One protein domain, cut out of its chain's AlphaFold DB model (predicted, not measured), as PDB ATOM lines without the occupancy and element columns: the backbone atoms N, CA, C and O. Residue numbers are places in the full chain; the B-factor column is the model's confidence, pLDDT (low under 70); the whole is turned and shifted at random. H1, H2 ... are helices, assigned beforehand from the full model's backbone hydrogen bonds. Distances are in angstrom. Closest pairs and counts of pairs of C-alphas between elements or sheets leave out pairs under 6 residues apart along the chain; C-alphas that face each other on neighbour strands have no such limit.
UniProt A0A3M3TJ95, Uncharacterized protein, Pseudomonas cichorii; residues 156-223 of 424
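Overview. This is residues 156 to 223 of the 424 residues of an uncharacterized protein of Pseudomonas cichorii (UniProt A0A3M3TJ95). A long helix, H1, forms the middle of a flattish arrangement, with H2 to one side of it and H4 to the other, while H3 crosses H1 and makes a corner with H4. The printed part has 68 residues with four named helices, H1 to H4 in order, and no named strand; the class is all helix. It is compact, with a radius of gyration of the C-alphas of 12.1 A and spans of 32 by 26 by 15 A.

Along the chain. H1, residues 156 to 175, begins at C-alpha (158.211, 140.118, 103.601) and is 28.4 A long. H2 is residues 183 to 191, 12.4 A, and H3 residues 198 to 208, 15.5 A. H4, residues 210 to 221, 16.5 A, ends at C-alpha (144.760, 128.339, 117.714).

Arrangement. H1, with residues 160 to 168 alone, touches H3 at a steep tilt of 59 degrees, opposite ways; the closest C-alphas, of Ala 164 and Leu 199, are 4.8 A apart. H1 and H2 only just touch, with 3 pairs of C-alphas within 8 A, the closest Lys 165 and Tyr 183 at 6.7 A. H1 and H4 are close but not clearly touching. H3 and H4 touch only at the corner, the closest C-alphas being those of Ile 206 and Gln 213, 4.4 A. H2 is apart from H3 and H4. Every O i to N i+4 pair is within hydrogen-bond range in H1, H3 and H4, and 4 of 5 in H2.

Size, cuts and confidence. The C-alphas farthest apart, of Arg 192 and Asn 222, are 33.7 A apart. The printed part has no cut and no long link; pLDDT is under 70 at residues 193 to 196.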
ATOM      1  N   ALA A 156     159.102 141.086 104.254       84.06
ATOM      2  CA  ALA A 156     158.211 140.118 103.601       84.06
ATOM      3  C   ALA A 156     158.780 138.689 103.568       84.06
ATOM      4  O   ALA A 156     158.090 137.754 103.962       84.06
ATOM      5  N   LYS A 157     160.052 138.510 103.177       87.19
ATOM      6  CA  LYS A 157     160.672 137.174 103.119       87.19
ATOM      7  C   LYS A 157     160.759 136.500 104.489       87.19
ATOM      8  O   LYS A 157     160.446 135.323 104.596       87.19
ATOM      9  N   GLN A 158     161.144 137.247 105.525       89.94
ATOM     10  CA  GLN A 158     161.211 136.718 106.887       89.94
ATOM     11  C   GLN A 158     159.825 136.283 107.372       89.94
ATOM     12  O   GLN A 158     159.701 135.234 107.997       89.94
ATOM     13  N   ASP A 159     158.787 137.064 107.067       91.56
ATOM     14  CA  ASP A 159     157.418 136.725 107.449       91.56
ATOM     15  C   ASP A 159     156.902 135.485 106.712       91.56
ATOM     16  O   ASP A 159     156.312 134.611 107.347       91.56
ATOM     17  N   ILE A 160     157.190 135.365 105.412       92.69
ATOM     18  CA  ILE A 160     156.902 134.155 104.630       92.69
ATOM     19  C   ILE A 160     157.598 132.943 105.263       92.69
ATOM     20  O   ILE A 160     156.949 131.933 105.516       92.69
ATOM     21  N   ASP A 161     158.887 133.054 105.587       93.00
ATOM     22  CA  ASP A 161     159.674 131.944 106.140       93.00
ATOM     23  C   ASP A 161     159.189 131.512 107.519       93.00
ATOM     24  O   ASP A 161     159.110 130.321 107.824       93.00
ATOM     25  N   ASN A 162     158.824 132.479 108.352       95.62
ATOM     26  CA  ASN A 162     158.280 132.229 109.674       95.62
ATOM     27  C   ASN A 162     156.919 131.517 109.600       95.62
ATOM     28  O   ASN A 162     156.705 130.547 110.334       95.62
ATOM     29  N   VAL A 163     156.014 131.957 108.714       96.44
ATOM     30  CA  VAL A 163     154.704 131.313 108.507       96.44
ATOM     31  C   VAL A 163     154.869 129.927 107.890       96.44
ATOM     32  O   VAL A 163     154.316 128.970 108.423       96.44
ATOM     33  N   ALA A 164     155.700 129.776 106.857       95.62
ATOM     34  CA  ALA A 164     155.978 128.487 106.227       95.62
ATOM     35  C   ALA A 164     156.588 127.483 107.221       95.62
ATOM     36  O   ALA A 164     156.194 126.316 107.259       95.62
ATOM     37  N   LYS A 165     157.509 127.934 108.081       95.81
ATOM     38  CA  LYS A 165     158.065 127.107 109.159       95.81
ATOM     39  C   LYS A 165     157.001 126.704 110.177       95.81
ATOM     40  O   LYS A 165     156.995 125.560 110.624       95.81
ATOM     41  N   LEU A 166     156.124 127.626 110.571       96.25
ATOM     42  CA  LEU A 166     155.049 127.315 111.508       96.25
ATOM     43  C   LEU A 166     154.072 126.295 110.903       96.25
ATOM     44  O   LEU A 166     153.760 125.316 111.571       96.25
ATOM     45  N   LEU A 167     153.684 126.441 109.633       95.75
ATOM     46  CA  LEU A 167     152.871 125.450 108.917       95.75
ATOM     47  C   LEU A 167     153.543 124.069 108.880       95.75
ATOM     48  O   LEU A 167     152.893 123.061 109.164       95.75
ATOM     49  N   PHE A 168     154.848 124.014 108.593       95.25
ATOM     50  CA  PHE A 168     155.610 122.764 108.638       95.25
ATOM     51  C   PHE A 168     155.531 122.107 110.020       95.25
ATOM     52  O   PHE A 168     155.168 120.934 110.132       95.25
ATOM     53  N   ASP A 169     155.851 122.861 111.074       94.69
ATOM     54  CA  ASP A 169     155.881 122.347 112.445       94.69
ATOM     55  C   ASP A 169     154.476 121.919 112.911       94.69
ATOM     56  O   ASP A 169     154.333 120.901 113.589       94.69
ATOM     57  N   MET A 170     153.423 122.630 112.489       94.00
ATOM     58  CA  MET A 170     152.025 122.259 112.729       94.00
ATOM     59  C   MET A 170     151.673 120.910 112.106       94.00
ATOM     60  O   MET A 170     151.129 120.040 112.783       94.00
ATOM     61  N   GLN A 171     152.005 120.713 110.830       92.19
ATOM     62  CA  GLN A 171     151.713 119.469 110.115       92.19
ATOM     63  C   GLN A 171     152.544 118.290 110.642       92.19
ATOM     64  O   GLN A 171     152.086 117.145 110.643       92.19
ATOM     65  N   GLN A 172     153.759 118.551 111.129       90.00
ATOM     66  CA  GLN A 172     154.558 117.556 111.843       90.00
ATOM     67  C   GLN A 172     153.931 117.173 113.185       90.00
ATOM     68  O   GLN A 172     153.886 115.988 113.520       90.00
ATOM     69  N   HIS A 173     153.416 118.162 113.922       87.38
ATOM     70  CA  HIS A 173     152.771 117.960 115.215       87.38
ATOM     71  C   HIS A 173     151.472 117.153 115.107       87.38
ATOM     72  O   HIS A 173     151.234 116.277 115.934       87.38
ATOM     73  N   THR A 174     150.644 117.417 114.091       84.25
ATOM     74  CA  THR A 174     149.337 116.759 113.927       84.25
ATOM     75  C   THR A 174     149.401 115.430 113.178       84.25
ATOM     76  O   THR A 174     148.535 114.582 113.388       84.25
ATOM     77  N   GLY A 175     150.410 115.199 112.332       77.75
ATOM     78  CA  GLY A 175     150.462 113.960 111.558       77.75
ATOM     79  C   GLY A 175     151.661 113.825 110.634       77.75
ATOM     80  O   GLY A 175     151.446 113.663 109.439       77.75
ATOM     81  N   ARG A 176     152.894 113.895 111.175       76.38
ATOM     82  CA  ARG A 176     154.206 113.594 110.536       76.38
ATOM     83  C   ARG A 176     154.252 113.660 108.995       76.38
ATOM     84  O   ARG A 176     154.805 112.771 108.343       76.38
ATOM     85  N   ARG A 177     153.694 114.717 108.392       83.00
ATOM     86  CA  ARG A 177     153.407 114.764 106.943       83.00
ATOM     87  C   ARG A 177     154.662 114.613 106.089       83.00
ATOM     88  O   ARG A 177     154.617 114.017 105.016       83.00
ATOM     89  N   TYR A 178     155.787 115.136 106.571       84.06
ATOM     90  CA  TYR A 178     157.053 115.129 105.839       84.06
ATOM     91  C   TYR A 178     158.049 114.077 106.351       84.06
ATOM     92  O   TYR A 178     159.222 114.105 105.965       84.06
ATOM     93  N   GLY A 179     157.592 113.142 107.193       84.62
ATOM     94  CA  GLY A 179     158.442 112.184 107.902       84.62
ATOM     95  C   GLY A 179     159.350 112.856 108.935       84.62
ATOM     96  O   GLY A 179     159.173 114.030 109.261       84.62
ATOM     97  N   ASP A 180     160.360 112.127 109.414       86.31
ATOM     98  CA  ASP A 180     161.277 112.572 110.476       86.31
ATOM     99  C   ASP A 180     162.398 113.487 109.939       86.31
ATOM    100  O   ASP A 180     163.589 113.251 110.150       86.31
ATOM    101  N   ILE A 181     162.022 114.525 109.188       89.62
ATOM    102  CA  ILE A 181     162.953 115.546 108.696       89.62
ATOM    103  C   ILE A 181     162.741 116.870 109.426       89.62
ATOM    104  O   ILE A 181     161.624 117.248 109.766       89.62
ATOM    105  N   SER A 182     163.827 117.612 109.608       90.75
ATOM    106  CA  SER A 182     163.779 119.006 110.047       90.75
ATOM    107  C   SER A 182     163.311 119.937 108.925       90.75
ATOM    108  O   SER A 182     163.488 119.647 107.738       90.75
ATOM    109  N   TYR A 183     162.808 121.118 109.293       91.25
ATOM    110  CA  TYR A 183     162.448 122.155 108.323       91.25
ATOM    111  C   TYR A 183     163.633 122.565 107.425       91.25
ATOM    112  O   TYR A 183     163.477 122.749 106.221       91.25
ATOM    113  N   ALA A 184     164.857 122.614 107.965       91.62
ATOM    114  CA  ALA A 184     166.055 122.900 107.172       91.62
ATOM    115  C   ALA A 184     166.317 121.827 106.097       91.62
ATOM    116  O   ALA A 184     166.651 122.147 104.955       91.62
ATOM    117  N   GLN A 185     166.121 120.547 106.437       91.00
ATOM    118  CA  GLN A 185     166.225 119.445 105.475       91.00
ATOM    119  C   GLN A 185     165.090 119.477 104.443       91.00
ATOM    120  O   GLN A 185     165.327 119.164 103.276       91.00
ATOM    121  N   TYR A 186     163.881 119.875 104.850       90.06
ATOM    122  CA  TYR A 186     162.762 120.110 103.938       90.06
ATOM    123  C   TYR A 186     163.121 121.183 102.899       90.06
ATOM    124  O   TYR A 186     163.085 120.896 101.701       90.06
ATOM    125  N   LEU A 187     163.590 122.359 103.330       89.50
ATOM    126  CA  LEU A 187     164.011 123.438 102.428       89.50
ATOM    127  C   LEU A 187     165.128 122.997 101.472       89.50
ATOM    128  O   LEU A 187     165.074 123.276 100.272       89.50
ATOM    129  N   GLN A 188     166.114 122.241 101.966       87.31
ATOM    130  CA  GLN A 188     167.225 121.760 101.141       87.31
ATOM    131  C   GLN A 188     166.756 120.881  99.965       87.31
ATOM    132  O   GLN A 188     167.369 120.907  98.893       87.31
ATOM    133  N   ARG A 189     165.664 120.116 100.123       83.69
ATOM    134  CA  ARG A 189     165.100 119.286  99.041       83.69
ATOM    135  C   ARG A 189     164.557 120.131  97.884       83.69
ATOM    136  O   ARG A 189     164.719 119.728  96.731       83.69
ATOM    137  N   TYR A 190     163.970 121.290  98.173       78.56
ATOM    138  CA  TYR A 190     163.376 122.185  97.172       78.56
ATOM    139  C   TYR A 190     164.389 123.154  96.560       78.56
ATOM    140  O   TYR A 190     164.381 123.360  95.345       78.56
ATOM    141  N   GLN A 191     165.355 123.639  97.348       77.69
ATOM    142  CA  GLN A 191     166.450 124.475  96.842       77.69
ATOM    143  C   GLN A 191     167.252 123.780  95.734       77.69
ATOM    144  O   GLN A 191     167.589 124.402  94.728       77.69
ATOM    145  N   ARG A 192     167.491 122.465  95.854       71.25
ATOM    146  CA  ARG A 192     168.161 121.667  94.804       71.25
ATOM    147  C   ARG A 192     167.401 121.644  93.479       71.25
ATOM    148  O   ARG A 192     168.014 121.428  92.439       71.25
ATOM    149  N   ARG A 193     166.085 121.857  93.512       69.31
ATOM    150  CA  ARG A 193     165.208 121.869  92.337       69.31
ATOM    151  C   ARG A 193     164.898 123.285  91.841       69.31
ATOM    152  O   ARG A 193     164.240 123.408  90.817       69.31
ATOM    153  N   ARG A 194     165.387 124.330  92.529       64.88
ATOM    154  CA  ARG A 194     165.059 125.750  92.282       64.88
ATOM    155  C   ARG A 194     163.547 126.021  92.241       64.88
ATOM    156  O   ARG A 194     163.086 126.826  91.440       64.88
ATOM    157  N   LEU A 195     162.790 125.328  93.089       67.19
ATOM    158  CA  LEU A 195     161.340 125.493  93.209       67.19
ATOM    159  C   LEU A 195     161.007 126.233  94.508       67.19
ATOM    160  O   LEU A 195     161.688 126.018  95.514       67.19
ATOM    161  N   CYS A 196     159.951 127.050  94.483       69.31
ATOM    162  CA  CYS A 196     159.270 127.480  95.704       69.31
ATOM    163  C   CYS A 196     158.686 126.257  96.416       69.31
ATOM    164  O   CYS A 196     158.331 125.259  95.780       69.31
ATOM    165  N   THR A 197     158.617 126.315  97.743       83.38
ATOM    166  CA  THR A 197     157.929 125.268  98.507       83.38
ATOM    167  C   THR A 197     156.421 125.510  98.517       83.38
ATOM    168  O   THR A 197     155.984 126.658  98.544       83.38
ATOM    169  N   GLU A 198     155.622 124.438  98.577       89.56
ATOM    170  CA  GLU A 198     154.161 124.546  98.776       89.56
ATOM    171  C   GLU A 198     153.819 125.379 100.029       89.56
ATOM    172  O   GLU A 198     152.849 126.127 100.039       89.56
ATOM    173  N   LEU A 199     154.665 125.312 101.065       92.50
ATOM    174  CA  LEU A 199     154.488 126.053 102.313       92.50
ATOM    175  C   LEU A 199     154.812 127.543 102.176       92.50
ATOM    176  O   LEU A 199     154.202 128.356 102.862       92.50
ATOM    177  N   GLU A 200     155.769 127.917 101.323       90.88
ATOM    178  CA  GLU A 200     156.029 129.325 101.001       90.88
ATOM    179  C   GLU A 200     154.866 129.917 100.198       90.88
ATOM    180  O   GLU A 200     154.456 131.042 100.470       90.88
ATOM    181  N   GLU A 201     154.299 129.164  99.251       89.44
ATOM    182  CA  GLU A 201     153.115 129.588  98.493       89.44
ATOM    183  C   GLU A 201     151.902 129.778  99.416       89.44
ATOM    184  O   GLU A 201     151.255 130.826  99.385       89.44
ATOM    185  N   GLU A 202     151.642 128.815 100.304       92.94
ATOM    186  CA  GLU A 202     150.575 128.899 101.306       92.94
ATOM    187  C   GLU A 202     150.801 130.056 102.293       92.94
ATOM    188  O   GLU A 202     149.876 130.814 102.591       92.94
ATOM    189  N   ALA A 203     152.039 130.265 102.750       94.31
ATOM    190  CA  ALA A 203     152.390 131.387 103.617       94.31
ATOM    191  C   ALA A 203     152.112 132.739 102.955       94.31
ATOM    192  O   ALA A 203     151.594 133.649 103.603       94.31
ATOM    193  N   VAL A 204     152.423 132.878 101.667       90.69
ATOM    194  CA  VAL A 204     152.107 134.095 100.919       90.69
ATOM    195  C   VAL A 204     150.596 134.303 100.845       90.69
ATOM    196  O   VAL A 204     150.138 135.405 101.135       90.69
ATOM    197  N   LEU A 205     149.816 133.255 100.555       91.38
ATOM    198  CA  LEU A 205     148.353 133.336 100.557       91.38
ATOM    199  C   LEU A 205     147.801 133.766 101.922       91.38
ATOM    200  O   LEU A 205     146.963 134.655 101.971       91.38
ATOM    201  N   ILE A 206     148.316 133.239 103.033       94.12
ATOM    202  CA  ILE A 206     147.923 133.646 104.400       94.12
ATOM    203  C   ILE A 206     148.275 135.113 104.691       94.12
ATOM    204  O   ILE A 206     147.562 135.824 105.406       94.12
ATOM    205  N   LEU A 207     149.403 135.586 104.166       92.31
ATOM    206  CA  LEU A 207     149.891 136.945 104.390       92.31
ATOM    207  C   LEU A 207     149.243 137.978 103.459       92.31
ATOM    208  O   LEU A 207     149.408 139.171 103.699       92.31
ATOM    209  N   SER A 208     148.494 137.554 102.441       90.00
ATOM    210  CA  SER A 208     147.800 138.455 101.511       90.00
ATOM    211  C   SER A 208     146.295 138.211 101.368       90.00
ATOM    212  O   SER A 208     145.591 139.058 100.833       90.00
ATOM    213  N   GLY A 209     145.786 137.072 101.827       90.38
ATOM    214  CA  GLY A 209     144.402 136.630 101.672       90.38
ATOM    215  C   GLY A 209     143.653 136.627 103.001       90.38
ATOM    216  O   GLY A 209     144.036 135.956 103.957       90.38
ATOM    217  N   ALA A 210     142.582 137.418 103.090       89.25
ATOM    218  CA  ALA A 210     141.872 137.642 104.348       89.25
ATOM    219  C   ALA A 210     141.114 136.400 104.856       89.25
ATOM    220  O   ALA A 210     140.974 136.232 106.070       89.25
ATOM    221  N   ALA A 211     140.641 135.543 103.946       89.75
ATOM    222  CA  ALA A 211     139.953 134.298 104.285       89.75
ATOM    223  C   ALA A 211     140.957 133.203 104.677       89.75
ATOM    224  O   ALA A 211     140.770 132.507 105.671       89.75
ATOM    225  N   GLU A 212     142.054 133.104 103.932       92.94
ATOM    226  CA  GLU A 212     143.170 132.199 104.183       92.94
ATOM    227  C   GLU A 212     143.818 132.512 105.536       92.94
ATOM    228  O   GLU A 212     144.090 131.605 106.321       92.94
ATOM    229  N   GLN A 213     143.986 133.799 105.860       94.56
ATOM    230  CA  GLN A 213     144.486 134.230 107.160       94.56
ATOM    231  C   GLN A 213     143.555 133.831 108.309       94.56
ATOM    232  O   GLN A 213     144.039 133.383 109.345       94.56
ATOM    233  N   GLU A 214     142.236 133.975 108.155       93.19
ATOM    234  CA  GLU A 214     141.267 133.570 109.184       93.19
ATOM    235  C   GLU A 214     141.301 132.068 109.444       93.19
ATOM    236  O   GLU A 214     141.434 131.652 110.596       93.19
ATOM    237  N   GLN A 215     141.257 131.268 108.378       94.81
ATOM    238  CA  GLN A 215     141.341 129.811 108.470       94.81
ATOM    239  C   GLN A 215     142.657 129.373 109.119       94.81
ATOM    240  O   GLN A 215     142.670 128.505 109.992       94.81
ATOM    241  N   TYR A 216     143.765 130.013 108.740       96.19
ATOM    242  CA  TYR A 216     145.063 129.777 109.353       96.19
ATOM    243  C   TYR A 216     145.073 130.108 110.848       96.19
ATOM    244  O   TYR A 216     145.539 129.296 111.645       96.19
ATOM    245  N   VAL A 217     144.552 131.275 111.246       95.75
ATOM    246  CA  VAL A 217     144.499 131.690 112.657       95.75
ATOM    247  C   VAL A 217     143.673 130.698 113.473       95.75
ATOM    248  O   VAL A 217     144.107 130.298 114.551       95.75
ATOM    249  N   GLU A 218     142.518 130.268 112.967       94.50
ATOM    250  CA  GLU A 218     141.676 129.264 113.621       94.50
ATOM    251  C   GLU A 218     142.413 127.925 113.773       94.50
ATOM    252  O   GLU A 218     142.520 127.386 114.878       94.50
ATOM    253  N   MET A 219     143.007 127.422 112.688       94.44
ATOM    254  CA  MET A 219     143.790 126.186 112.696       94.44
ATOM    255  C   MET A 219     144.971 126.259 113.676       94.44
ATOM    256  O   MET A 219     145.218 125.313 114.424       94.44
ATOM    257  N   ALA A 220     145.705 127.371 113.694       95.38
ATOM    258  CA  ALA A 220     146.857 127.558 114.566       95.38
ATOM    259  C   ALA A 220     146.448 127.648 116.042       95.38
ATOM    260  O   ALA A 220     147.112 127.055 116.897       95.38
ATOM    261  N   ARG A 221     145.323 128.307 116.352       94.31
ATOM    262  CA  ARG A 221     144.760 128.339 117.714       94.31
ATOM    263  C   ARG A 221     144.403 126.939 118.216       94.31
ATOM    264  O   ARG A 221     144.650 126.646 119.384       94.31
ATOM    265  N   ASN A 222     143.928 126.053 117.340       93.62
ATOM    266  CA  ASN A 222     143.576 124.673 117.695       93.62
ATOM    267  C   ASN A 222     144.775 123.801 118.126       93.62
ATOM    268  O   ASN A 222     144.570 122.732 118.698       93.62
ATOM    269  N   LEU A 223     146.025 124.257 117.950       94.56
ATOM    270  CA  LEU A 223     147.201 123.616 118.564       94.56
ATOM    271  C   LEU A 223     147.213 123.702 120.097       94.56
ATOM    272  O   LEU A 223     148.002 123.014 120.752       94.56
TER     273      LEU A 223